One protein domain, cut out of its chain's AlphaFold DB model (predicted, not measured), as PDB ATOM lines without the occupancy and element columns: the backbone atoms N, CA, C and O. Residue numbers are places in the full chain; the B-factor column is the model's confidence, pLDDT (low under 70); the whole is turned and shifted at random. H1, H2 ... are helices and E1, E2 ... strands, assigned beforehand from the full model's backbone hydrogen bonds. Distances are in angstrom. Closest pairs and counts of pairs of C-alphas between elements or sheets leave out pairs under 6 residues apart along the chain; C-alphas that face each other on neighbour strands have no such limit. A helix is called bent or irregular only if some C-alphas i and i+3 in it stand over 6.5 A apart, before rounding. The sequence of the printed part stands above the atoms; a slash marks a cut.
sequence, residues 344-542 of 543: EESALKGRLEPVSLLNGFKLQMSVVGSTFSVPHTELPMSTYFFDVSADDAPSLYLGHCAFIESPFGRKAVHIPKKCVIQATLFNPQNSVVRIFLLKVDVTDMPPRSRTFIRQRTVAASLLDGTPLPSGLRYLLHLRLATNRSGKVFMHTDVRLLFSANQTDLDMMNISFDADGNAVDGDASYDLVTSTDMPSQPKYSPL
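Overview. This is residues 344 to 542 of the 543 residues of a protein of Panagrellus redivivus (UniProt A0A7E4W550). Two antiparallel sheets lie face to face as a sandwich, their strands crossed at 60 degrees: a long, twisted sheet of seven strands, with a sheet of four strands covering part of one face. Beyond one end of the sandwich lies a small hairpin, E11 and E12, and the bent hairpin E8 and E9 reaches toward the same end. The printed part has 199 residues, with two short named helices and thirteen strands in the order H1 E1 E2 E3 E4 E5 E6 E7 E8 E9 E10 H2 E11 E12 E13; the class is mostly strand. The whole is compact, with a radius of gyration of the C-alphas of 18.7 A, and elongated, spanning 66 by 37 by 33 A.

Arrangement. The largest sheet runs E1 (356 to 358), E4 (382 to 385), E5 (396 to 402), E10 (488 to 499), E9 (466 to 482), E8 (449 to 463), E13 (525 to 532), with E1 and E13 as edge strands. E8, E9 and E10 form a meander, each the antiparallel neighbour of the one before: N 455 and O 476 are 2.9 A apart, N 477 and O 495 2.8 A, within hydrogen-bond range. E8 bends by 52 degrees at residue 459, E9 by 84 degrees at residue 470. The other sheet of the sandwich runs E3 (372 to 380), E2 (362 to 369), E6 (418 to 426), E7 (432 to 441); N 364 of E2 and O 424 of E6 are 2.9 A apart. Between the sheets, the closest C-alphas of E7 and E8, Leu 438 and Gln 455, are 6.5 A apart. H1 (344 to 347) and H2 (506 to 509) only graze the large sheet; both are too short for an O i to N i+4 pair. E11 (510 to 512) and E12 (518 to 520) form a hairpin, with N 519 and O 511 2.9 A apart.

Along the chain. H1 begins at C-alpha 344, (220.731, 287.782, 175.073). From first to last C-alpha, E8 measures 42.1 A, E9 39.2 A, E10 30.3 A, E7 26.5 A and E6 25.8 A. E9 ends at C-alpha 482, (236.451, 295.414, 194.302), and E13 at C-alpha 532, (233.269, 293.781, 175.879).

Size, cuts and confidence. The two C-alphas farthest apart, those of Arg 484 and Asp 515, are 67.1 A apart. The printed part has no cut. The link E5 to E6, 15 residues, is long. The mean pLDDT of the printed part is 77.2; 63 residues are under 70, among them residues 461 to 470 and 500 to 525.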
ATOM      1  N   GLU A 344     219.555 287.974 174.215       76.31
ATOM      2  CA  GLU A 344     220.731 287.782 175.073       76.31
ATOM      3  C   GLU A 344     220.592 288.455 176.443       76.31
ATOM      4  O   GLU A 344     220.839 287.835 177.473       76.31
ATOM      5  N   GLU A 345     220.190 289.730 176.474       78.12
ATOM      6  CA  GLU A 345     220.043 290.505 177.707       78.12
ATOM      7  C   GLU A 345     218.760 290.125 178.466       78.12
ATOM      8  O   GLU A 345     218.651 290.389 179.665       78.12
ATOM      9  N   SER A 346     217.808 289.463 177.799       76.25
ATOM     10  CA  SER A 346     216.624 288.860 178.421       76.25
ATOM     11  C   SER A 346     216.974 287.542 179.121       76.25
ATOM     12  O   SER A 346     216.708 287.402 180.318       76.25
ATOM     13  N   ALA A 347     217.667 286.635 178.424       78.94
ATOM     14  CA  ALA A 347     218.202 285.388 178.965       78.94
ATOM     15  C   ALA A 347     219.200 285.656 180.108       78.94
ATOM     16  O   ALA A 347     219.002 285.197 181.232       78.94
ATOM     17  N   LEU A 348     220.211 286.511 179.889       82.31
ATOM     18  CA  LEU A 348     221.198 286.883 180.915       82.31
ATOM     19  C   LEU A 348     220.584 287.542 182.157       82.31
ATOM     20  O   LEU A 348     221.211 287.513 183.220       82.31
ATOM     21  N   LYS A 349     219.388 288.135 182.067       80.69
ATOM     22  CA  LYS A 349     218.676 288.707 183.223       80.69
ATOM     23  C   LYS A 349     217.668 287.758 183.872       80.69
ATOM     24  O   LYS A 349     217.141 288.130 184.915       80.69
ATOM     25  N   GLY A 350     217.442 286.558 183.331       75.38
ATOM     26  CA  GLY A 350     216.414 285.639 183.834       75.38
ATOM     27  C   GLY A 350     214.997 286.182 183.625       75.38
ATOM     28  O   GLY A 350     214.164 286.091 184.518       75.38
ATOM     29  N   ARG A 351     214.753 286.830 182.476       74.75
ATOM     30  CA  ARG A 351     213.432 287.350 182.067       74.75
ATOM     31  C   ARG A 351     212.652 286.389 181.167       74.75
ATOM     32  O   ARG A 351     211.548 286.720 180.751       74.75
ATOM     33  N   LEU A 352     213.268 285.267 180.815       73.06
ATOM     34  CA  LEU A 352     212.692 284.202 180.007       73.06
ATOM     35  C   LEU A 352     212.441 283.008 180.926       73.06
ATOM     36  O   LEU A 352     213.278 282.714 181.783       73.06
ATOM     37  N   GLU A 353     211.307 282.345 180.747       67.56
ATOM     38  CA  GLU A 353     210.981 281.117 181.466       67.56
ATOM     39  C   GLU A 353     211.654 279.928 180.755       67.56
ATOM     40  O   GLU A 353     211.553 279.825 179.530       67.56
ATOM     41  N   PRO A 354     212.429 279.085 181.462       73.31
ATOM     42  CA  PRO A 354     213.168 277.998 180.833       73.31
ATOM     43  C   PRO A 354     212.260 276.800 180.553       73.31
ATOM     44  O   PRO A 354     211.501 276.371 181.419       73.31
ATOM     45  N   VAL A 355     212.392 276.216 179.363       72.69
ATOM     46  CA  VAL A 355     211.589 275.061 178.924       72.69
ATOM     47  C   VAL A 355     212.012 273.785 179.656       72.69
ATOM     48  O   VAL A 355     211.181 272.942 179.984       72.69
ATOM     49  N   SER A 356     213.308 273.639 179.948       75.69
ATOM     50  CA  SER A 356     213.833 272.532 180.752       75.69
ATOM     51  C   SER A 356     215.124 272.904 181.488       75.69
ATOM     52  O   SER A 356     215.829 273.850 181.125       75.69
ATOM     53  N   LEU A 357     215.422 272.138 182.544       82.75
ATOM     54  CA  LEU A 357     216.684 272.158 183.283       82.75
ATOM     55  C   LEU A 357     217.482 270.892 182.942       82.75
ATOM     56  O   LEU A 357     216.990 269.777 183.111       82.75
ATOM     57  N   LEU A 358     218.725 271.075 182.509       84.00
ATOM     58  CA  LEU A 358     219.688 270.025 182.209       84.00
ATOM     59  C   LEU A 358     220.787 269.998 183.276       84.00
ATOM     60  O   LEU A 358     221.481 270.989 183.518       84.00
ATOM     61  N   ASN A 359     220.954 268.828 183.886       82.94
ATOM     62  CA  ASN A 359     221.942 268.570 184.929       82.94
ATOM     63  C   ASN A 359     223.236 267.976 184.346       82.94
ATOM     64  O   ASN A 359     223.250 267.430 183.245       82.94
ATOM     65  N   GLY A 360     224.324 268.036 185.118       83.50
ATOM     66  CA  GLY A 360     225.593 267.363 184.807       83.50
ATOM     67  C   GLY A 360     226.615 268.201 184.034       83.50
ATOM     68  O   GLY A 360     227.780 267.812 183.986       83.50
ATOM     69  N   PHE A 361     226.230 269.362 183.496       89.75
ATOM     70  CA  PHE A 361     227.189 270.333 182.963       89.75
ATOM     71  C   PHE A 361     228.106 270.866 184.074       89.75
ATOM     72  O   PHE A 361     227.682 271.081 185.215       89.75
ATOM     73  N   LYS A 362     229.373 271.107 183.729       91.00
ATOM     74  CA  LYS A 362     230.393 271.623 184.652       91.00
ATOM     75  C   LYS A 362     231.154 272.763 183.996       91.00
ATOM     76  O   LYS A 362     231.497 272.686 182.819       91.00
ATOM     77  N   LEU A 363     231.470 273.792 184.771       90.94
ATOM     78  CA  LEU A 363     232.368 274.864 184.362       90.94
ATOM     79  C   LEU A 363     233.642 274.783 185.200       90.94
ATOM     80  O   LEU A 363     233.611 275.018 186.404       90.94
ATOM     81  N   GLN A 364     234.766 274.470 184.569       90.44
ATOM     82  CA  GLN A 364     236.069 274.513 185.224       90.44
ATOM     83  C   GLN A 364     236.718 275.868 184.940       90.44
ATOM     84  O   GLN A 364     236.915 276.230 183.780       90.44
ATOM     85  N   MET A 365     237.041 276.630 185.982       88.12
ATOM     86  CA  MET A 365     237.683 277.940 185.862       88.12
ATOM     87  C   MET A 365     239.102 277.906 186.427       88.12
ATOM     88  O   MET A 365     239.321 277.422 187.536       88.12
ATOM     89  N   SER A 366     240.063 278.477 185.709       86.88
ATOM     90  CA  SER A 366     241.404 278.759 186.223       86.88
ATOM     91  C   SER A 366     241.791 280.209 185.928       86.88
ATOM     92  O   SER A 366     241.245 280.869 185.039       86.88
ATOM     93  N   VAL A 367     242.706 280.746 186.734       86.62
ATOM     94  CA  VAL A 367     243.172 282.131 186.612       86.62
ATOM     95  C   VAL A 367     244.677 282.099 186.423       86.62
ATOM     96  O   VAL A 367     245.401 281.654 187.313       86.62
ATOM     97  N   VAL A 368     245.120 282.574 185.263       80.31
ATOM     98  CA  VAL A 368     246.521 282.636 184.852       80.31
ATOM     99  C   VAL A 368     246.989 284.086 184.976       80.31
ATOM    100  O   VAL A 368     246.599 284.964 184.200       80.31
ATOM    101  N   GLY A 369     247.802 284.354 185.995       67.50
ATOM    102  CA  GLY A 369     248.560 285.594 186.157       67.50
ATOM    103  C   GLY A 369     250.060 285.343 185.999       67.50
ATOM    104  O   GLY A 369     250.525 284.217 186.138       67.50
ATOM    105  N   SER A 370     250.839 286.401 185.763       56.34
ATOM    106  CA  SER A 370     252.297 286.317 185.560       56.34
ATOM    107  C   SER A 370     253.095 285.809 186.770       56.34
ATOM    108  O   SER A 370     254.265 285.472 186.627       56.34
ATOM    109  N   THR A 371     252.485 285.763 187.958       54.00
ATOM    110  CA  THR A 371     253.115 285.328 189.218       54.00
ATOM    111  C   THR A 371     252.225 284.406 190.061       54.00
ATOM    112  O   THR A 371     252.560 284.106 191.205       54.00
ATOM    113  N   PHE A 372     251.064 283.985 189.544       56.19
ATOM    114  CA  PHE A 372     250.067 283.245 190.322       56.19
ATOM    115  C   PHE A 372     249.125 282.444 189.419       56.19
ATOM    116  O   PHE A 372     248.490 283.010 188.526       56.19
ATOM    117  N   SER A 373     248.993 281.149 189.700       53.97
ATOM    118  CA  SER A 373     247.962 280.273 189.145       53.97
ATOM    119  C   SER A 373     246.988 279.852 190.248       53.97
ATOM    120  O   SER A 373     247.387 279.372 191.310       53.97
ATOM    121  N   VAL A 374     245.688 280.032 190.003       61.12
ATOM    122  CA  VAL A 374     244.638 279.439 190.848       61.12
ATOM    123  C   VAL A 374     244.374 278.019 190.340       61.12
ATOM    124  O   VAL A 374     244.179 277.868 189.129       61.12
ATOM    125  N   PRO A 375     244.353 276.983 191.205       59.53
ATOM    126  CA  PRO A 375     244.031 275.625 190.782       59.53
ATOM    127  C   PRO A 375     242.630 275.549 190.164       59.53
ATOM    128  O   PRO A 375     241.733 276.323 190.511       59.53
ATOM    129  N   HIS A 376     242.461 274.597 189.247       67.38
ATOM    130  CA  HIS A 376     241.245 274.403 188.465       67.38
ATOM    131  C   HIS A 376     240.020 274.272 189.385       67.38
ATOM    132  O   HIS A 376     239.862 273.308 190.129       67.38
ATOM    133  N   THR A 377     239.180 275.302 189.358       76.44
ATOM    134  CA  THR A 377     237.997 275.460 190.199       76.44
ATOM    135  C   THR A 377     236.796 274.925 189.441       76.44
ATOM    136  O   THR A 377     236.285 275.585 188.536       76.44
ATOM    137  N   GLU A 378     236.363 273.716 189.785       82.69
ATOM    138  CA  GLU A 378     235.163 273.118 189.203       82.69
ATOM    139  C   GLU A 378     233.895 273.646 189.872       82.69
ATOM    140  O   GLU A 378     233.763 273.671 191.098       82.69
ATOM    141  N   LEU A 379     232.965 274.086 189.030       84.00
ATOM    142  CA  LEU A 379     231.689 274.665 189.407       84.00
ATOM    143  C   LEU A 379     230.559 273.862 188.743       84.00
ATOM    144  O   LEU A 379     230.585 273.693 187.517       84.00
ATOM    145  N   PRO A 380     229.560 273.368 189.500       85.12
ATOM    146  CA  PRO A 380     228.375 272.762 188.903       85.12
ATOM    147  C   PRO A 380     227.598 273.829 188.126       85.12
ATOM    148  O   PRO A 380     227.450 274.961 188.589       85.12
ATOM    149  N   MET A 381     227.106 273.482 186.938       86.81
ATOM    150  CA  MET A 381     226.362 274.406 186.085       86.81
ATOM    151  C   MET A 381     224.924 273.921 185.907       86.81
ATOM    152  O   MET A 381     224.681 272.843 185.368       86.81
ATOM    153  N   SER A 382     223.972 274.746 186.343       87.81
ATOM    154  CA  SER A 382     222.556 274.580 186.011       87.81
ATOM    155  C   SER A 382     222.348 275.090 184.590       87.81
ATOM    156  O   SER A 382     222.453 276.295 184.354       87.81
ATOM    157  N   THR A 383     222.108 274.189 183.640       87.50
ATOM    158  CA  THR A 383     221.918 274.546 182.229       87.50
ATOM    159  C   THR A 383     220.433 274.594 181.903       87.50
ATOM    160  O   THR A 383     219.731 273.605 182.066       87.50
ATOM    161  N   TYR A 384     219.953 275.726 181.404       85.38
ATOM    162  CA  TYR A 384     218.563 275.921 181.003       85.38
ATOM    163  C   TYR A 384     218.429 275.926 179.481       85.38
ATOM    164  O   TYR A 384     219.238 276.553 178.795       85.38
ATOM    165  N   PHE A 385     217.393 275.271 178.960       79.81
ATOM    166  CA  PHE A 385     217.023 275.348 177.546       79.81
ATOM    167  C   PHE A 385     215.937 276.409 177.321       79.81
ATOM    168  O   PHE A 385     214.984 276.504 178.099       79.81
ATOM    169  N   PHE A 386     216.067 277.179 176.239       70.81
ATOM    170  CA  PHE A 386     215.039 278.094 175.749       70.81
ATOM    171  C   PHE A 386     214.676 277.721 174.314       70.81
ATOM    172  O   PHE A 386     215.533 277.755 173.431       70.81
ATOM    173  N   ASP A 387     213.401 277.414 174.089       60.69
ATOM    174  CA  ASP A 387     212.826 277.371 172.748       60.69
ATOM    175  C   ASP A 387     212.447 278.804 172.337       60.69
ATOM    176  O   ASP A 387     211.745 279.505 173.070       60.69
ATOM    177  N   VAL A 388     212.974 279.268 171.204       57.09
ATOM    178  CA  VAL A 388     212.825 280.644 170.700       57.09
ATOM    179  C   VAL A 388     212.230 280.585 169.294       57.09
ATOM    180  O   VAL A 388     212.796 281.092 168.332       57.09
ATOM    181  N   SER A 389     211.076 279.931 169.179       48.44
ATOM    182  CA  SER A 389     210.369 279.586 167.936       48.44
ATOM    183  C   SER A 389     209.740 280.773 167.172       48.44
ATOM    184  O   SER A 389     208.630 280.670 166.651       48.44
ATOM    185  N   ALA A 390     210.420 281.925 167.125       45.88
ATOM    186  CA  ALA A 390     209.872 283.199 166.637       45.88
ATOM    187  C   ALA A 390     210.833 284.066 165.788       45.88
ATOM    188  O   ALA A 390     210.407 285.097 165.274       45.88
ATOM    189  N   ASP A 391     212.100 283.673 165.664       45.16
ATOM    190  CA  ASP A 391     213.152 284.294 164.840       45.16
ATOM    191  C   ASP A 391     214.144 283.161 164.493       45.16
ATOM    192  O   ASP A 391     214.279 282.236 165.297       45.16
ATOM    193  N   ASP A 392     214.875 283.219 163.374       46.06
ATOM    194  CA  ASP A 392     215.827 282.162 162.945       46.06
ATOM    195  C   ASP A 392     217.134 282.116 163.784       46.06
ATOM    196  O   ASP A 392     218.239 281.885 163.287       46.06
ATOM    197  N   ALA A 393     217.034 282.381 165.088       48.50
ATOM    198  CA  ALA A 393     218.142 282.360 166.030       48.50
ATOM    199  C   ALA A 393     218.423 280.925 166.525       48.50
ATOM    200  O   ALA A 393     217.492 280.213 166.906       48.50
ATOM    201  N   PRO A 394     219.697 280.490 166.609       50.91
ATOM    202  CA  PRO A 394     220.029 279.160 167.111       50.91
ATOM    203  C   PRO A 394     219.609 278.999 168.579       50.91
ATOM    204  O   PRO A 394     219.769 279.919 169.384       50.91
ATOM    205  N   SER A 395     219.116 277.814 168.948       62.44
ATOM    206  CA  SER A 395     218.645 277.515 170.306       62.44
ATOM    207  C   SER A 395     219.799 277.544 171.321       62.44
ATOM    208  O   SER A 395     220.559 276.584 171.467       62.44
ATOM    209  N   LEU A 396     219.950 278.673 172.020       73.75
ATOM    210  CA  LEU A 396     221.027 278.899 172.984       73.75
ATOM    211  C   LEU A 396     220.653 278.418 174.390       73.75
ATOM    212  O   LEU A 396     219.678 278.866 174.996       73.75
ATOM    213  N   TYR A 397     221.515 277.575 174.945       86.00
ATOM    214  CA  TYR A 397     221.450 277.075 176.310       86.00
ATOM    215  C   TYR A 397     222.061 278.099 177.267       86.00
ATOM    216  O   TYR A 397     223.152 278.613 177.016       86.00
ATOM    217  N   LEU A 398     221.382 278.382 178.381       88.75
ATOM    218  CA  LEU A 398     221.877 279.252 179.449       88.75
ATOM    219  C   LEU A 398     222.463 278.414 180.585       88.75
ATOM    220  O   LEU A 398     221.740 277.909 181.436       88.75
ATOM    221  N   GLY A 399     223.785 278.327 180.639       88.69
ATOM    222  CA  GLY A 399     224.508 277.856 181.810       88.69
ATOM    223  C   GLY A 399     224.546 278.917 182.912       88.69
ATOM    224  O   GLY A 399     224.994 280.044 182.687       88.69
ATOM    225  N   HIS A 400     224.130 278.565 184.125       89.81
ATOM    226  CA  HIS A 400     224.234 279.407 185.315       89.81
ATOM    227  C   HIS A 400     224.979 278.685 186.442       89.81
ATOM    228  O   HIS A 400     224.763 277.502 186.690       89.81
ATOM    229  N   CYS A 401     225.837 279.419 187.153       86.31
ATOM    230  CA  CYS A 401     226.416 278.990 188.423       86.31
ATOM    231  C   CYS A 401     226.454 280.174 189.397       86.31
ATOM    232  O   CYS A 401     227.052 281.209 189.090       86.31
ATOM    233  N   ALA A 402     225.880 280.013 190.590       82.00
ATOM    234  CA  ALA A 402     226.038 280.955 191.692       82.00
ATOM    235  C   ALA A 402     227.271 280.583 192.534       82.00
ATOM    236  O   ALA A 402     227.393 279.456 193.004       82.00
ATOM    237  N   PHE A 403     228.179 281.529 192.807       75.12
ATOM    238  CA  PHE A 403     229.383 281.224 193.606       75.12
ATOM    239  C   PHE A 403     229.061 280.803 195.051       75.12
ATOM    240  O   PHE A 403     229.880 280.155 195.700       75.12
ATOM    241  N   ILE A 404     227.860 281.131 195.540       62.31
ATOM    242  CA  ILE A 404     227.338 280.737 196.860       62.31
ATOM    243  C   ILE A 404     227.223 279.208 196.994       62.31
ATOM    244  O   ILE A 404     227.410 278.686 198.091       62.31
ATOM    245  N   GLU A 405     226.956 278.513 195.886       54.78
ATOM    246  CA  GLU A 405     226.753 277.059 195.797       54.78
ATOM    247  C   GLU A 405     228.054 276.304 195.453       54.78
ATOM    248  O   GLU A 405     228.076 275.077 195.396       54.78
ATOM    249  N   SER A 406     229.159 277.030 195.247       59.94
ATOM    250  CA  SER A 406     230.475 276.438 194.992       59.94
ATOM    251  C   SER A 406     231.052 275.754 196.246       59.94
ATOM    252  O   SER A 406     230.752 276.177 197.369       59.94
ATOM    253  N   PRO A 407     231.968 274.775 196.105       52.31
ATOM    254  CA  PRO A 407     232.632 274.126 197.246       52.31
ATOM    255  C   PRO A 407     233.476 275.074 198.126       52.31
ATOM    256  O   PRO A 407     233.909 274.691 199.211       52.31
ATOM    257  N   PHE A 408     233.687 276.326 197.708       50.19
ATOM    258  CA  PHE A 408     234.348 277.370 198.502       50.19
ATOM    259  C   PHE A 408     233.379 278.124 199.438       50.19
ATOM    260  O   PHE A 408     233.817 278.894 200.303       50.19
ATOM    261  N   GLY A 409     232.067 277.905 199.288       53.44
ATOM    262  CA  GLY A 409     231.008 278.613 200.003       53.44
ATOM    263  C   GLY A 409     231.027 280.119 199.726       53.44
ATOM    264  O   GLY A 409     231.405 280.579 198.654       53.44
ATOM    265  N   ARG A 410     230.680 280.938 200.729       56.81
ATOM    266  CA  ARG A 410     230.643 282.414 200.601       56.81
ATOM    267  C   ARG A 410     232.024 283.090 200.442       56.81
ATOM    268  O   ARG A 410     232.108 284.315 200.548       56.81
ATOM    269  N   LYS A 411     233.117 282.343 200.236       61.00
ATOM    270  CA  LYS A 411     234.459 282.907 200.020       61.00
ATOM    271  C   LYS A 411     234.584 283.394 198.577       61.00
ATOM    272  O   LYS A 411     234.697 282.599 197.653       61.00
ATOM    273  N   ALA A 412     234.579 284.711 198.394       67.81
ATOM    274  CA  ALA A 412     234.724 285.324 197.079       67.81
ATOM    275  C   ALA A 412     236.071 284.957 196.424       67.81
ATOM    276  O   ALA A 412     237.131 285.150 197.026       67.81
ATOM    277  N   VAL A 413     236.030 284.461 195.182       78.81
ATOM    278  CA  VAL A 413     237.229 284.094 194.413       78.81
ATOM    279  C   VAL A 413     237.983 285.366 194.031       78.81
ATOM    280  O   VAL A 413     237.548 286.125 193.163       78.81
ATOM    281  N   HIS A 414     239.100 285.622 194.711       84.62
ATOM    282  CA  HIS A 414     239.966 286.767 194.442       84.62
ATOM    283  C   HIS A 414     240.824 286.547 193.194       84.62
ATOM    284  O   HIS A 414     241.393 285.474 193.011       84.62
ATOM    285  N   ILE A 415     240.954 287.590 192.369       87.94
ATOM    286  CA  ILE A 415     241.753 287.566 191.136       87.94
ATOM    287  C   ILE A 415     242.697 288.780 191.060       87.94
ATOM    288  O   ILE A 415     242.396 289.826 191.650       87.94
ATOM    289  N   PRO A 416     243.830 288.686 190.336       89.81
ATOM    290  CA  PRO A 416     244.666 289.846 190.031       89.81
ATOM    291  C   PRO A 416     243.902 290.902 189.218       89.81
ATOM    292  O   PRO A 416     243.020 290.567 188.429       89.81
ATOM    293  N   LYS A 417     244.285 292.183 189.336       89.69
ATOM    294  CA  LYS A 417     243.699 293.265 188.515       89.69
ATOM    295  C   LYS A 417     243.947 293.098 187.006       89.69
ATOM    296  O   LYS A 417     243.200 293.662 186.213       89.69
ATOM    297  N   LYS A 418     244.984 292.349 186.622       91.62
ATOM    298  CA  LYS A 418     245.323 292.001 185.239       91.62
ATOM    299  C   LYS A 418     245.663 290.513 185.172       91.62
ATOM    300  O   LYS A 418     246.601 290.080 185.838       91.62
ATOM    301  N   CYS A 419     244.868 289.732 184.450       90.25
ATOM    302  CA  CYS A 419     245.014 288.275 184.344       90.25
ATOM    303  C   CYS A 419     244.296 287.731 183.101       90.25
ATOM    304  O   CYS A 419     243.491 288.428 182.482       90.25
ATOM    305  N   VAL A 420     244.566 286.475 182.748       91.31
ATOM    306  CA  VAL A 420     243.721 285.706 181.828       91.31
ATOM    307  C   VAL A 420     242.891 284.733 182.657       91.31
ATOM    308  O   VAL A 420     243.432 283.966 183.452       91.31
ATOM    309  N   ILE A 421     241.574 284.772 182.486       91.06
ATOM    310  CA  ILE A 421     240.658 283.778 183.045       91.06
ATOM    311  C   ILE A 421     240.403 282.751 181.948       91.06
ATOM    312  O   ILE A 421     239.835 283.086 180.906       91.06
ATOM    313  N   GLN A 422     240.820 281.512 182.185       92.06
ATOM    314  CA  GLN A 422     240.422 280.381 181.363       92.06
ATOM    315  C   GLN A 422     239.165 279.766 181.977       92.06
ATOM    316  O   GLN A 422     239.110 279.512 183.181       92.06
ATOM    317  N   ALA A 423     238.146 279.529 181.158       91.44
ATOM    318  CA  ALA A 423     236.943 278.822 181.577       91.44
ATOM    319  C   ALA A 423     236.598 277.741 180.551       91.44
ATOM    320  O   ALA A 423     236.420 278.040 179.373       91.44
ATOM    321  N   THR A 424     236.509 276.492 180.996       92.19
ATOM    322  CA  THR A 424     236.202 275.330 180.160       92.19
ATOM    323  C   THR A 424     234.815 274.812 180.522       92.19
ATOM    324  O   THR A 424     234.589 274.387 181.656       92.19
ATOM    325  N   LEU A 425     233.886 274.855 179.566       91.62
ATOM    326  CA  LEU A 425     232.585 274.197 179.678       91.62
ATOM    327  C   LEU A 425     232.734 272.715 179.322       91.62
ATOM    328  O   LEU A 425     233.207 272.390 178.231       91.62
ATOM    329  N   PHE A 426     232.261 271.843 180.206       90.12
ATOM    330  CA  PHE A 426     232.130 270.408 179.984       90.12
ATOM    331  C   PHE A 426     230.654 269.999 179.924       90.12
ATOM    332  O   PHE A 426     229.831 270.491 180.705       90.12
ATOM    333  N   ASN A 427     230.331 269.071 179.022       89.44
ATOM    334  CA  ASN A 427     229.017 268.431 178.954       89.44
ATOM    335  C   ASN A 427     228.857 267.357 180.069       89.44
ATOM    336  O   ASN A 427     229.833 267.029 180.752       89.44
ATOM    337  N   PRO A 428     227.665 266.754 180.243       88.38
ATOM    338  CA  PRO A 428     227.446 265.683 181.226       88.38
ATOM    339  C   PRO A 428     228.288 264.408 181.025       88.38
ATOM    340  O   PRO A 428     228.419 263.615 181.954       88.38
ATOM    341  N   GLN A 429     228.881 264.211 179.843       85.88
ATOM    342  CA  GLN A 429     229.805 263.108 179.533       85.88
ATOM    343  C   GLN A 429     231.273 263.454 179.866       85.88
ATOM    344  O   GLN A 429     232.158 262.620 179.698       85.88
ATOM    345  N   ASN A 430     231.541 264.658 180.393       86.62
ATOM    346  CA  ASN A 430     232.869 265.246 180.623       86.62
ATOM    347  C   ASN A 430     233.675 265.538 179.339       86.62
ATOM    348  O   ASN A 430     234.889 265.734 179.403       86.62
ATOM    349  N   SER A 431     233.020 265.632 178.181       88.00
ATOM    350  CA  SER A 431     233.613 266.163 176.949       88.00
ATOM    351  C   SER A 431     233.674 267.693 177.009       88.00
ATOM    352  O   SER A 431     232.739 268.336 177.496       88.00
ATOM    353  N   VAL A 432     234.751 268.293 176.495       88.75
ATOM    354  CA  VAL A 432     234.869 269.756 176.372       88.75
ATOM    355  C   VAL A 432     233.908 270.260 175.294       88.75
ATOM    356  O   VAL A 432     233.985 269.823 174.151       88.75
ATOM    357  N   VAL A 433     233.045 271.212 175.650       86.62
ATOM    358  CA  VAL A 433     232.176 271.932 174.704       86.62
ATOM    359  C   VAL A 433     232.897 273.173 174.185       86.62
ATOM    360  O   VAL A 433     233.059 273.362 172.985       86.62
ATOM    361  N   ARG A 434     233.378 274.037 175.090       89.00
ATOM    362  CA  ARG A 434     234.067 275.277 174.707       89.00
ATOM    363  C   ARG A 434     235.065 275.723 175.767       89.00
ATOM    364  O   ARG A 434     234.757 275.723 176.958       89.00
ATOM    365  N   ILE A 435     236.238 276.160 175.312       90.81
ATOM    366  CA  ILE A 435     237.225 276.881 176.121       90.81
ATOM    367  C   ILE A 435     237.087 278.377 175.822       90.81
ATOM    368  O   ILE A 435     237.070 278.791 174.663       90.81
ATOM    369  N   PHE A 436     237.005 279.176 176.879       92.00
ATOM    370  CA  PHE A 436     237.014 280.634 176.854       92.00
ATOM    371  C   PHE A 436     238.346 281.131 177.409       92.00
ATOM    372  O   PHE A 436     238.794 280.660 178.455       92.00
ATOM    373  N   LEU A 437     238.966 282.092 176.723       92.50
ATOM    374  CA  LEU A 437     240.227 282.722 177.121       92.50
ATOM    375  C   LEU A 437     239.987 284.221 177.276       92.50
ATOM    376  O   LEU A 437     240.171 285.017 176.351       92.50
ATOM    377  N   LEU A 438     239.512 284.602 178.456       92.56
ATOM    378  CA  LEU A 438     239.091 285.959 178.755       92.56
ATOM    379  C   LEU A 438     240.261 286.766 179.331       92.56
ATOM    380  O   LEU A 438     240.659 286.581 180.481       92.56
ATOM    381  N   LYS A 439     240.790 287.701 178.540       91.88
ATOM    382  CA  LYS A 439     241.795 288.670 178.994       91.88
ATOM    383  C   LYS A 439     241.101 289.758 179.820       91.88
ATOM    384  O   LYS A 439     240.234 290.459 179.307       91.88
ATOM    385  N   VAL A 440     241.478 289.899 181.090       91.81
ATOM    386  CA  VAL A 440     240.932 290.901 182.015       91.81
ATOM    387  C   VAL A 440     242.004 291.937 182.326       91.81
ATOM    388  O   VAL A 440     243.067 291.591 182.844       91.81
ATOM    389  N   ASP A 441     241.702 293.211 182.079       91.75
ATOM    390  CA  ASP A 441     242.440 294.342 182.643       91.75
ATOM    391  C   ASP A 441     241.456 295.312 183.303       91.75
ATOM    392  O   ASP A 441     240.628 295.954 182.655       91.75
ATOM    393  N   VAL A 442     241.522 295.361 184.629       92.56
ATOM    394  CA  VAL A 442     240.741 296.246 185.493       92.56
ATOM    395  C   VAL A 442     241.669 296.986 186.461       92.56
ATOM    396  O   VAL A 442     241.306 297.266 187.604       92.56
ATOM    397  N   THR A 443     242.899 297.281 186.024       92.06
ATOM    398  CA  THR A 443     243.917 298.019 186.795       92.06
ATOM    399  C   THR A 443     243.397 299.349 187.345       92.06
ATOM    400  O   THR A 443     243.581 299.629 188.535       92.06
ATOM    401  N   ASP A 444     242.645 300.091 186.534       92.94
ATOM    402  CA  ASP A 444     241.993 301.366 186.850       92.94
ATOM    403  C   ASP A 444     240.725 301.243 187.720       92.94
ATOM    404  O   ASP A 444     240.199 302.253 188.182       92.94
ATOM    405  N   MET A 445     240.240 300.029 188.009       93.00
ATOM    406  CA  MET A 445     239.020 299.830 188.797       93.00
ATOM    407  C   MET A 445     239.185 300.335 190.244       93.00
ATOM    408  O   MET A 445     240.036 299.801 190.975       93.00
ATOM    409  N   PRO A 446     238.378 301.317 190.695       93.31
ATOM    410  CA  PRO A 446     238.485 301.875 192.041       93.31
ATOM    411  C   PRO A 446     237.920 300.918 193.111       93.31
ATOM    412  O   PRO A 446     237.230 299.952 192.770       93.31
ATOM    413  N   PRO A 447     238.196 301.136 194.413       94.00
ATOM    414  CA  PRO A 447     237.606 300.359 195.510       94.00
ATOM    415  C   PRO A 447     236.071 300.442 195.558       94.00
ATOM    416  O   PRO A 447     235.474 301.351 194.983       94.00
ATOM    417  N   ARG A 448     235.426 299.497 196.264       92.19
ATOM    418  CA  ARG A 448     233.953 299.409 196.422       92.19
ATOM    419  C   ARG A 448     233.173 299.635 195.118       92.19
ATOM    420  O   ARG A 448     232.153 300.322 195.095       92.19
ATOM    421  N   SER A 449     233.645 299.051 194.028       93.38
ATOM    422  CA  SER A 449     233.044 299.182 192.703       93.38
ATOM    423  C   SER A 449     232.741 297.812 192.115       93.38
ATOM    424  O   SER A 449     233.234 296.790 192.587       93.38
ATOM    425  N   ARG A 450     231.905 297.777 191.083       93.44
ATOM    426  CA  ARG A 450     231.531 296.571 190.346       93.44
ATOM    427  C   ARG A 450     231.383 296.859 188.859       93.44
ATOM    428  O   ARG A 450     231.041 297.970 188.458       93.44
ATOM    429  N   THR A 451     231.623 295.840 188.052       94.38
ATOM    430  CA  THR A 451     231.423 295.854 186.603       94.38
ATOM    431  C   THR A 451     231.084 294.442 186.122       94.38
ATOM    432  O   THR A 451     231.034 293.496 186.915       94.38
ATOM    433  N   PHE A 452     230.849 294.284 184.827       93.38
ATOM    434  CA  PHE A 452     230.847 292.979 184.179       93.38
ATOM    435  C   PHE A 452     231.790 293.005 182.982       93.38
ATOM    436  O   PHE A 452     232.110 294.065 182.451       93.38
ATOM    437  N   ILE A 453     232.190 291.825 182.538       94.00
ATOM    438  CA  ILE A 453     232.932 291.624 181.301       94.00
ATOM    439  C   ILE A 453     232.287 290.459 180.545       94.00
ATOM    440  O   ILE A 453     231.825 289.489 181.156       94.00
ATOM    441  N   ARG A 454     232.169 290.595 179.222       93.88
ATOM    442  CA  ARG A 454     231.525 289.617 178.340       93.88
ATOM    443  C   ARG A 454     232.503 289.189 177.257       93.88
ATOM    444  O   ARG A 454     232.957 290.045 176.514       93.88
ATOM    445  N   GLN A 455     232.788 287.897 177.122       93.94
ATOM    446  CA  GLN A 455     233.415 287.368 175.905       93.94
ATOM    447  C   GLN A 455     232.302 286.870 174.986       93.94
ATOM    448  O   GLN A 455     231.539 285.988 175.382       93.94
ATOM    449  N   ARG A 456     232.188 287.466 173.795       89.50
ATOM    450  CA  ARG A 456     231.222 287.077 172.761       89.50
ATOM    451  C   ARG A 456     231.959 286.285 171.696       89.50
ATOM    452  O   ARG A 456     233.000 286.742 171.244       89.50
ATOM    453  N   THR A 457     231.397 285.180 171.230       88.00
ATOM    454  CA  THR A 457     231.812 284.531 169.984       88.00
ATOM    455  C   THR A 457     230.602 284.490 169.059       88.00
ATOM    456  O   THR A 457     229.569 283.904 169.403       88.00
ATOM    457  N   VAL A 458     230.730 285.131 167.902       84.69
ATOM    458  CA  VAL A 458     229.730 285.142 166.831       84.69
ATOM    459  C   VAL A 458     230.250 284.335 165.644       84.69
ATOM    460  O   VAL A 458     231.455 284.295 165.417       84.69
ATOM    461  N   ALA A 459     229.350 283.707 164.893       78.75
ATOM    462  CA  ALA A 459     229.658 283.291 163.527       78.75
ATOM    463  C   ALA A 459     229.579 284.531 162.625       78.75
ATOM    464  O   ALA A 459     228.621 285.303 162.749       78.75
ATOM    465  N   ALA A 460     230.553 284.735 161.741       76.81
ATOM    466  CA  ALA A 460     230.555 285.832 160.778       76.81
ATOM    467  C   ALA A 460     230.889 285.322 159.374       76.81
ATOM    468  O   ALA A 460     231.916 284.680 159.192       76.81
ATOM    469  N   SER A 461     230.026 285.629 158.406       68.12
ATOM    470  CA  SER A 461     230.244 285.323 156.989       68.12
ATOM    471  C   SER A 461     231.252 286.306 156.403       68.12
ATOM    472  O   SER A 461     231.116 287.511 156.625       68.12
ATOM    473  N   LEU A 462     232.220 285.823 155.627       63.94
ATOM    474  CA  LEU A 462     233.175 286.660 154.897       63.94
ATOM    475  C   LEU A 462     232.659 286.964 153.483       63.94
ATOM    476  O   LEU A 462     233.054 286.316 152.524       63.94
ATOM    477  N   LEU A 463     231.785 287.968 153.356       58.19
ATOM    478  CA  LEU A 463     231.337 288.488 152.055       58.19
ATOM    479  C   LEU A 463     232.179 289.717 151.685       58.19
ATOM    480  O   LEU A 463     232.263 290.664 152.473       58.19
ATOM    481  N   ASP A 464     232.840 289.684 150.524       50.50
ATOM    482  CA  ASP A 464     233.790 290.706 150.043       50.50
ATOM    483  C   ASP A 464     234.846 291.121 151.092       50.50
ATOM    484  O   ASP A 464     235.192 292.291 151.257       50.50
ATOM    485  N   GLY A 465     235.328 290.151 151.880       54.97
ATOM    486  CA  GLY A 465     236.275 290.387 152.977       54.97
ATOM    487  C   GLY A 465     235.697 291.154 154.179       54.97
ATOM    488  O   GLY A 465     236.425 291.435 155.133       54.97
ATOM    489  N   THR A 466     234.399 291.474 154.180       51.22
ATOM    490  CA  THR A 466     233.716 292.116 155.308       51.22
ATOM    491  C   THR A 466     233.034 291.062 156.198       51.22
ATOM    492  O   THR A 466     232.190 290.307 155.718       51.22
ATOM    493  N   PRO A 467     233.371 290.972 157.502       56.94
ATOM    494  CA  PRO A 467     232.773 289.980 158.392       56.94
ATOM    495  C   PRO A 467     231.355 290.401 158.799       56.94
ATOM    496  O   PRO A 467     231.168 291.230 159.695       56.94
ATOM    497  N   LEU A 468     230.343 289.809 158.164       57.47
ATOM    498  CA  LEU A 468     228.933 290.021 158.482       57.47
ATOM    499  C   LEU A 468     228.494 289.051 159.599       57.47
ATOM    500  O   LEU A 468     228.387 287.849 159.342       57.47
ATOM    501  N   PRO A 469     228.233 289.512 160.840       59.59
ATOM    502  CA  PRO A 469     227.870 288.626 161.945       59.59
ATOM    503  C   PRO A 469     226.493 287.986 161.714       59.59
ATOM    504  O   PRO A 469     225.469 288.667 161.733       59.59
ATOM    505  N   SER A 470     226.491 286.665 161.537       63.78
ATOM    506  CA  SER A 470     225.320 285.830 161.253       63.78
ATOM    507  C   SER A 470     224.580 285.402 162.530       63.78
ATOM    508  O   SER A 470     223.354 285.334 162.545       63.78
ATOM    509  N   GLY A 471     225.286 285.202 163.651       72.62
ATOM    510  CA  GLY A 471     224.625 284.899 164.926       72.62
ATOM    511  C   GLY A 471     225.563 284.744 166.119       72.62
ATOM    512  O   GLY A 471     226.742 284.421 165.971       72.62
ATOM    513  N   LEU A 472     225.038 284.957 167.331       79.00
ATOM    514  CA  LEU A 472     225.747 284.641 168.573       79.00
ATOM    515  C   LEU A 472     225.804 283.121 168.762       79.00
ATOM    516  O   LEU A 472     224.766 282.467 168.804       79.00
ATOM    517  N   ARG A 473     227.009 282.569 168.935       82.44
ATOM    518  CA  ARG A 473     227.215 281.141 169.227       82.44
ATOM    519  C   ARG A 473     227.601 280.889 170.685       82.44
ATOM    520  O   ARG A 473     227.134 279.915 171.268       82.44
ATOM    521  N   TYR A 474     228.392 281.783 171.289       87.94
ATOM    522  CA  TYR A 474     228.805 281.679 172.694       87.94
ATOM    523  C   TYR A 474     228.894 283.047 173.389       87.94
ATOM    524  O   TYR A 474     229.330 284.028 172.785       87.94
ATOM    525  N   LEU A 475     228.531 283.118 174.674       91.19
ATOM    526  CA  LEU A 475     228.615 284.333 175.497       91.19
ATOM    527  C   LEU A 475     228.971 284.007 176.949       91.19
ATOM    528  O   LEU A 475     228.092 283.635 177.723       91.19
ATOM    529  N   LEU A 476     230.224 284.217 177.354       93.81
ATOM    530  CA  LEU A 476     230.624 284.147 178.764       93.81
ATOM    531  C   LEU A 476     230.416 285.514 179.429       93.81
ATOM    532  O   LEU A 476     231.047 286.488 179.029       93.81
ATOM    533  N   HIS A 477     229.576 285.589 180.462       93.44
ATOM    534  CA  HIS A 477     229.325 286.789 181.268       93.44
ATOM    535  C   HIS A 477     229.861 286.600 182.694       93.44
ATOM    536  O   HIS A 477     229.280 285.862 183.496       93.44
ATOM    537  N   LEU A 478     230.942 287.315 183.025       92.19
ATOM    538  CA  LEU A 478     231.499 287.378 184.380       92.19
ATOM    539  C   LEU A 478     231.208 288.732 185.027       92.19
ATOM    540  O   LEU A 478     231.309 289.784 184.393       92.19
ATOM    541  N   ARG A 479     230.903 288.712 186.324       91.38
ATOM    542  CA  ARG A 479     230.737 289.908 187.159       91.38
ATOM    543  C   ARG A 479     231.944 290.052 188.073       91.38
ATOM    544  O   ARG A 479     232.348 289.094 188.726       91.38
ATOM    545  N   LEU A 480     232.512 291.251 188.121       92.56
ATOM    546  CA  LEU A 480     233.712 291.565 188.895       92.56
ATOM    547  C   LEU A 480     233.409 292.690 189.879       92.56
ATOM    548  O   LEU A 480     232.702 293.642 189.542       92.56
ATOM    549  N   ALA A 481     233.966 292.611 191.083       93.00
ATOM    550  CA  ALA A 481     233.854 293.665 192.083       93.00
ATOM    551  C   ALA A 481     235.163 293.875 192.847       93.00
ATOM    552  O   ALA A 481     236.000 292.979 192.926       93.00
ATOM    553  N   THR A 482     235.334 295.062 193.422       93.38
ATOM    554  CA  THR A 482     236.451 295.414 194.302       93.38
ATOM    555  C   THR A 482     235.983 295.549 195.742       93.38
ATOM    556  O   THR A 482     234.943 296.141 196.043       93.38
ATOM    557  N   ASN A 483     236.777 295.018 196.668       91.31
ATOM    558  CA  ASN A 483     236.533 295.188 198.098       91.31
ATOM    559  C   ASN A 483     236.949 296.603 198.576       91.31
ATOM    560  O   ASN A 483     237.312 297.478 197.783       91.31
ATOM    561  N   ARG A 484     236.926 296.838 199.898       90.38
ATOM    562  CA  ARG A 484     237.379 298.114 200.495       90.38
ATOM    563  C   ARG A 484     238.865 298.422 200.241       90.38
ATOM    564  O   ARG A 484     239.220 299.590 200.223       90.38
ATOM    565  N   SER A 485     239.709 297.408 200.028       88.94
ATOM    566  CA  SER A 485     241.149 297.548 199.749       88.94
ATOM    567  C   SER A 485     241.511 297.425 198.261       88.94
ATOM    568  O   SER A 485     242.657 297.140 197.927       88.94
ATOM    569  N   GLY A 486     240.545 297.604 197.350       89.31
ATOM    570  CA  GLY A 486     240.782 297.581 195.901       89.31
ATOM    571  C   GLY A 486     241.148 296.212 195.309       89.31
ATOM    572  O   GLY A 486     241.438 296.140 194.114       89.31
ATOM    573  N   LYS A 487     241.116 295.126 196.095       90.31
ATOM    574  CA  LYS A 487     241.317 293.755 195.599       90.31
ATOM    575  C   LYS A 487     240.076 293.299 194.834       90.31
ATOM    576  O   LYS A 487     238.962 293.404 195.356       90.31
ATOM    577  N   VAL A 488     240.280 292.780 193.625       91.44
ATOM    578  CA  VAL A 488     239.212 292.291 192.744       91.44
ATOM    579  C   VAL A 488     238.773 290.887 193.169       91.44
ATOM    580  O   VAL A 488     239.571 290.101 193.689       91.44
ATOM    581  N   PHE A 489     237.497 290.579 192.972       89.44
ATOM    582  CA  PHE A 489     236.921 289.250 193.127       89.44
ATOM    583  C   PHE A 489     235.794 289.000 192.116       89.44
ATOM    584  O   PHE A 489     235.148 289.942 191.646       89.44
ATOM    585  N   MET A 490     235.547 287.726 191.806       88.12
ATOM    586  CA  MET A 490     234.366 287.297 191.055       88.12
ATOM    587  C   MET A 490     233.112 287.463 191.925       88.12
ATOM    588  O   MET A 490     233.051 286.971 193.052       88.12
ATOM    589  N   HIS A 491     232.120 288.193 191.422       86.19
ATOM    590  CA  HIS A 491     230.961 288.659 192.180       86.19
ATOM    591  C   HIS A 491     229.694 287.897 191.781       86.19
ATOM    592  O   HIS A 491     229.409 287.776 190.597       86.19
ATOM    593  N   THR A 492     228.908 287.472 192.779       85.94
ATOM    594  CA  THR A 492     227.626 286.728 192.689       85.94
ATOM    595  C   THR A 492     227.636 285.424 191.889       85.94
ATOM    596  O   THR A 492     227.360 284.375 192.467       85.94
ATOM    597  N   ASP A 493     227.911 285.468 190.589       87.88
ATOM    598  CA  ASP A 493     227.559 284.408 189.652       87.88
ATOM    599  C   ASP A 493     228.264 284.491 188.290       87.88
ATOM    600  O   ASP A 493     228.639 285.568 187.817       87.88
ATOM    601  N   VAL A 494     228.348 283.333 187.629       90.62
ATOM    602  CA  VAL A 494     228.643 283.184 186.200       90.62
ATOM    603  C   VAL A 494     227.338 282.953 185.437       90.62
ATOM    604  O   VAL A 494     226.427 282.262 185.914       90.62
ATOM    605  N   ARG A 495     227.253 283.518 184.229       91.62
ATOM    606  CA  ARG A 495     226.226 283.186 183.232       91.62
ATOM    607  C   ARG A 495     226.905 282.926 181.891       91.62
ATOM    608  O   ARG A 495     227.851 283.628 181.540       91.62
ATOM    609  N   LEU A 496     226.434 281.922 181.168       91.94
ATOM    610  CA  LEU A 496     227.015 281.445 179.919       91.94
ATOM    611  C   LEU A 496     225.889 281.168 178.921       91.94
ATOM    612  O   LEU A 496     224.992 280.408 179.261       91.94
ATOM    613  N   LEU A 497     225.927 281.733 177.714       89.50
ATOM    614  CA  LEU A 497     225.126 281.219 176.592       89.50
ATOM    615  C   LEU A 497     226.013 280.356 175.691       89.50
ATOM    616  O   LEU A 497     227.162 280.731 175.439       89.50
ATOM    617  N   PHE A 498     225.491 279.234 175.204       87.06
ATOM    618  CA  PHE A 498     226.173 278.359 174.248       87.06
ATOM    619  C   PHE A 498     225.178 277.622 173.342       87.06
ATOM    620  O   PHE A 498     224.088 277.265 173.784       87.06
ATOM    621  N   SER A 499     225.550 277.378 172.084       77.62
ATOM    622  CA  SER A 499     224.870 276.374 171.250       77.62
ATOM    623  C   SER A 499     225.230 274.970 171.748       77.62
ATOM    624  O   SER A 499     226.377 274.745 172.134       77.62
ATOM    625  N   ALA A 500     224.294 274.016 171.714       61.53
ATOM    626  CA  ALA A 500     224.648 272.598 171.869       61.53
ATOM    627  C   ALA A 500     225.308 272.033 170.601       61.53
ATOM    628  O   ALA A 500     226.151 271.141 170.684       61.53
ATOM    629  N   ASN A 501     224.951 272.574 169.435       58.97
ATOM    630  CA  ASN A 501     225.469 272.120 168.158       58.97
ATOM    631  C   ASN A 501     226.797 272.821 167.858       58.97
ATOM    632  O   ASN A 501     226.829 273.929 167.318       58.97
ATOM    633  N   GLN A 502     227.899 272.146 168.181       53.41
ATOM    634  CA  GLN A 502     229.233 272.504 167.691       53.41
ATOM    635  C   GLN A 502     229.288 272.433 166.150       53.41
ATOM    636  O   GLN A 502     229.888 273.291 165.508       53.41
ATOM    637  N   THR A 503     228.592 271.442 165.583       50.81
ATOM    638  CA  THR A 503     228.521 271.078 164.157       50.81
ATOM    639  C   THR A 503     227.782 272.079 163.268       50.81
ATOM    640  O   THR A 503     227.851 271.964 162.049       50.81
ATOM    641  N   ASP A 504     227.067 273.053 163.838       55.19
ATOM    642  CA  ASP A 504     226.344 274.069 163.057       55.19
ATOM    643  C   ASP A 504     227.279 274.967 162.223       55.19
ATOM    644  O   ASP A 504     226.804 275.675 161.343       55.19
ATOM    645  N   LEU A 505     228.575 275.010 162.544       57.66
ATOM    646  CA  LEU A 505     229.565 275.840 161.850       57.66
ATOM    647  C   LEU A 505     230.125 275.114 160.631       57.66
ATOM    648  O   LEU A 505     230.082 275.645 159.528       57.66
ATOM    649  N   ASP A 506     230.547 273.865 160.817       53.41
ATOM    650  CA  ASP A 506     230.985 273.001 159.720       53.41
ATOM    651  C   ASP A 506     229.835 272.831 158.706       53.41
ATOM    652  O   ASP A 506     230.026 272.984 157.505       53.41
ATOM    653  N   MET A 507     228.601 272.655 159.195       55.84
ATOM    654  CA  MET A 507     227.381 272.578 158.378       55.84
ATOM    655  C   MET A 507     226.875 273.939 157.844       55.84
ATOM    656  O   MET A 507     225.929 273.961 157.064       55.84
ATOM    657  N   MET A 508     227.480 275.068 158.240       57.88
ATOM    658  CA  MET A 508     227.295 276.374 157.578       57.88
ATOM    659  C   MET A 508     228.343 276.626 156.484       57.88
ATOM    660  O   MET A 508     228.049 277.351 155.538       57.88
ATOM    661  N   ASN A 509     229.533 276.027 156.600       57.78
ATOM    662  CA  ASN A 509     230.626 276.162 155.628       57.78
ATOM    663  C   ASN A 509     230.531 275.155 154.470       57.78
ATOM    664  O   ASN A 509     231.013 275.432 153.373       57.78
ATOM    665  N   ILE A 510     229.892 274.003 154.692       53.84
ATOM    666  CA  ILE A 510     229.573 273.040 153.633       53.84
ATOM    667  C   ILE A 510     228.331 273.529 152.885       53.84
ATOM    668  O   ILE A 510     227.213 273.435 153.400       53.84
ATOM    669  N   SER A 511     228.517 274.008 151.655       53.34
ATOM    670  CA  SER A 511     227.409 274.127 150.707       53.34
ATOM    671  C   SER A 511     227.198 272.797 149.979       53.34
ATOM    672  O   SER A 511     228.099 271.955 149.924       53.34
ATOM    673  N   PHE A 512     226.003 272.596 149.432       54.28
ATOM    674  CA  PHE A 512     225.705 271.452 148.577       54.28
ATOM    675  C   PHE A 512     225.251 271.961 147.215       54.28
ATOM    676  O   PHE A 512     224.432 272.883 147.147       54.28
ATOM    677  N   ASP A 513     225.784 271.373 146.146       52.88
ATOM    678  CA  ASP A 513     225.295 271.629 144.794       52.88
ATOM    679  C   ASP A 513     223.921 270.966 144.556       52.88
ATOM    680  O   ASP A 513     223.348 270.308 145.432       52.88
ATOM    681  N   ALA A 514     223.359 271.164 143.361       47.47
ATOM    682  CA  ALA A 514     222.067 270.585 142.988       47.47
ATOM    683  C   ALA A 514     222.080 269.043 142.926       47.47
ATOM    684  O   ALA A 514     221.017 268.425 143.018       47.47
ATOM    685  N   ASP A 515     223.269 268.444 142.807       49.50
ATOM    686  CA  ASP A 515     223.502 267.005 142.680       49.50
ATOM    687  C   ASP A 515     223.837 266.337 144.034       49.50
ATOM    688  O   ASP A 515     223.845 265.111 144.148       49.50
ATOM    689  N   GLY A 516     224.030 267.133 145.092       47.97
ATOM    690  CA  GLY A 516     224.233 266.686 146.471       47.97
ATOM    691  C   GLY A 516     225.695 266.499 146.890       47.97
ATOM    692  O   GLY A 516     225.940 265.964 147.977       47.97
ATOM    693  N   ASN A 517     226.664 266.943 146.087       49.91
ATOM    694  CA  ASN A 517     228.073 266.945 146.475       49.91
ATOM    695  C   ASN A 517     228.348 268.074 147.474       49.91
ATOM    696  O   ASN A 517     227.744 269.144 147.401       49.91
ATOM    697  N   ALA A 518     229.295 267.857 148.388       51.06
ATOM    698  CA  ALA A 518     229.824 268.931 149.220       51.06
ATOM    699  C   ALA A 518     230.717 269.841 148.363       51.06
ATOM    700  O   ALA A 518     231.733 269.388 147.835       51.06
ATOM    701  N   VAL A 519     230.339 271.113 148.250       55.91
ATOM    702  CA  VAL A 519     231.102 272.156 147.556       55.91
ATOM    703  C   VAL A 519     231.492 273.216 148.584       55.91
ATOM    704  O   VAL A 519     230.672 273.596 149.427       55.91
ATOM    705  N   ASP A 520     232.736 273.696 148.528       54.62
ATOM    706  CA  ASP A 520     233.194 274.803 149.371       54.62
ATOM    707  C   ASP A 520     232.285 276.021 149.164       54.62
ATOM    708  O   ASP A 520     232.167 276.549 148.056       54.62
ATOM    709  N   GLY A 521     231.590 276.433 150.226       52.75
ATOM    710  CA  GLY A 521     230.616 277.510 150.140       52.75
ATOM    711  C   GLY A 521     231.287 278.859 149.900       52.75
ATOM    712  O   GLY A 521     232.177 279.254 150.650       52.75
ATOM    713  N   ASP A 522     230.777 279.611 148.922       49.94
ATOM    714  CA  ASP A 522     231.185 280.996 148.611       49.94
ATOM    715  C   ASP A 522     231.118 281.925 149.851       49.94
ATOM    716  O   ASP A 522     231.855 282.899 149.984       49.94
ATOM    717  N   ALA A 523     230.280 281.561 150.830       54.19
ATOM    718  CA  ALA A 523     230.236 282.140 152.165       54.19
ATOM    719  C   ALA A 523     230.992 281.276 153.197       54.19
ATOM    720  O   ALA A 523     230.403 280.416 153.852       54.19
ATOM    721  N   SER A 524     232.277 281.564 153.417       65.00
ATOM    722  CA  SER A 524     233.014 281.031 154.574       65.00
ATOM    723  C   SER A 524     232.583 281.737 155.869       65.00
ATOM    724  O   SER A 524     232.635 282.970 155.956       65.00
ATOM    725  N   TYR A 525     232.159 280.971 156.882       68.31
ATOM    726  CA  TYR A 525     231.810 281.463 158.216       68.31
ATOM    727  C   TYR A 525     232.921 281.194 159.231       68.31
ATOM    728  O   TYR A 525     233.283 280.051 159.517       68.31
ATOM    729  N   ASP A 526     233.378 282.274 159.862       75.88
ATOM    730  CA  ASP A 526     234.474 282.268 160.826       75.88
ATOM    731  C   ASP A 526     233.999 282.620 162.251       75.88
ATOM    732  O   ASP A 526     233.021 283.357 162.446       75.88
ATOM    733  N   LEU A 527     234.691 282.118 163.284       81.50
ATOM    734  CA  LEU A 527     234.327 282.346 164.696       81.50
ATOM    735  C   LEU A 527     234.991 283.591 165.306       81.50
ATOM    736  O   LEU A 527     235.864 283.515 166.182       81.50
ATOM    737  N   VAL A 528     234.501 284.767 164.921       84.56
ATOM    738  CA  VAL A 528     234.958 286.049 165.474       84.56
ATOM    739  C   VAL A 528     234.620 286.150 166.969       84.56
ATOM    740  O   VAL A 528     233.463 286.053 167.383       84.56
ATOM    741  N   THR A 529     235.641 286.375 167.804       88.75
ATOM    742  CA  THR A 529     235.497 286.490 169.267       88.75
ATOM    743  C   THR A 529     235.868 287.891 169.765       88.75
ATOM    744  O   THR A 529     237.030 288.284 169.694       88.75
ATOM    745  N   SER A 530     234.895 288.633 170.311       89.50
ATOM    746  CA  SER A 530     235.099 289.940 170.959       89.50
ATOM    747  C   SER A 530     235.168 289.817 172.485       89.50
ATOM    748  O   SER A 530     234.877 288.773 173.080       89.50
ATOM    749  N   THR A 531     235.575 290.889 173.163       92.50
ATOM    750  CA  THR A 531     235.506 290.981 174.625       92.50
ATOM    751  C   THR A 531     235.124 292.397 175.035       92.50
ATOM    752  O   THR A 531     235.872 293.343 174.805       92.50
ATOM    753  N   ASP A 532     233.958 292.517 175.663       90.12
ATOM    754  CA  ASP A 532     233.269 293.781 175.879       90.12
ATOM    755  C   ASP A 532     233.112 294.071 177.378       90.12
ATOM    756  O   ASP A 532     232.804 293.188 178.190       90.12
ATOM    757  N   MET A 533     233.238 295.344 177.741       89.50
ATOM    758  CA  MET A 533     232.923 295.880 179.067       89.50
ATOM    759  C   MET A 533     231.971 297.076 178.934       89.50
ATOM    760  O   MET A 533     231.922 297.702 177.874       89.50
ATOM    761  N   PRO A 534     231.239 297.453 180.001       88.88
ATOM    762  CA  PRO A 534     230.597 298.760 180.074       88.88
ATOM    763  C   PRO A 534     231.602 299.879 179.776       88.88
ATOM    764  O   PRO A 534     232.714 299.871 180.300       88.88
ATOM    765  N   SER A 535     231.201 300.862 178.973       84.31
ATOM    766  CA  SER A 535     231.964 302.097 178.749       84.31
ATOM    767  C   SER A 535     231.456 303.229 179.646       84.31
ATOM    768  O   SER A 535     232.239 303.910 180.308       84.31
ATOM    769  N   GLN A 536     230.133 303.397 179.723       86.00
ATOM    770  CA  GLN A 536     229.473 304.504 180.416       86.00
ATOM    771  C   GLN A 536     228.369 303.998 181.369       86.00
ATOM    772  O   GLN A 536     227.278 303.659 180.910       86.00
ATOM    773  N   PRO A 537     228.610 303.950 182.695       85.94
ATOM    774  CA  PRO A 537     229.910 304.034 183.367       85.94
ATOM    775  C   PRO A 537     230.658 302.685 183.342       85.94
ATOM    776  O   PRO A 537     230.069 301.640 183.625       85.94
ATOM    777  N   LYS A 538     231.977 302.704 183.091       87.75
ATOM    778  CA  LYS A 538     232.853 301.508 183.139       87.75
ATOM    779  C   LYS A 538     232.787 300.760 184.475       87.75
ATOM    780  O   LYS A 538     232.829 299.527 184.516       87.75
ATOM    781  N   TYR A 539     232.620 301.512 185.565       93.69
ATOM    782  CA  TYR A 539     232.478 301.005 186.925       93.69
ATOM    783  C   TYR A 539     231.252 301.617 187.602       93.69
ATOM    784  O   TYR A 539     231.068 302.829 187.612       93.69
ATOM    785  N   SER A 540     230.417 300.767 188.197       92.50
ATOM    786  CA  SER A 540     229.299 301.176 189.050       92.50
ATOM    787  C   SER A 540     229.674 301.029 190.526       92.50
ATOM    788  O   SER A 540     230.346 300.055 190.866       92.50
ATOM    789  N   PRO A 541     229.191 301.889 191.440       90.88
ATOM    790  CA  PRO A 541     229.370 301.673 192.872       90.88
ATOM    791  C   PRO A 541     228.800 300.326 193.345       90.88
ATOM    792  O   PRO A 541     227.701 299.911 192.951       90.88
ATOM    793  N   LEU A 542     229.544 299.654 194.222       85.62
ATOM    794  CA  LEU A 542     229.078 298.529 195.025       85.62
ATOM    795  C   LEU A 542     228.482 299.103 196.319       85.62
ATOM    796  O   LEU A 542     229.225 299.516 197.216       85.62
TER     797      LEU A 542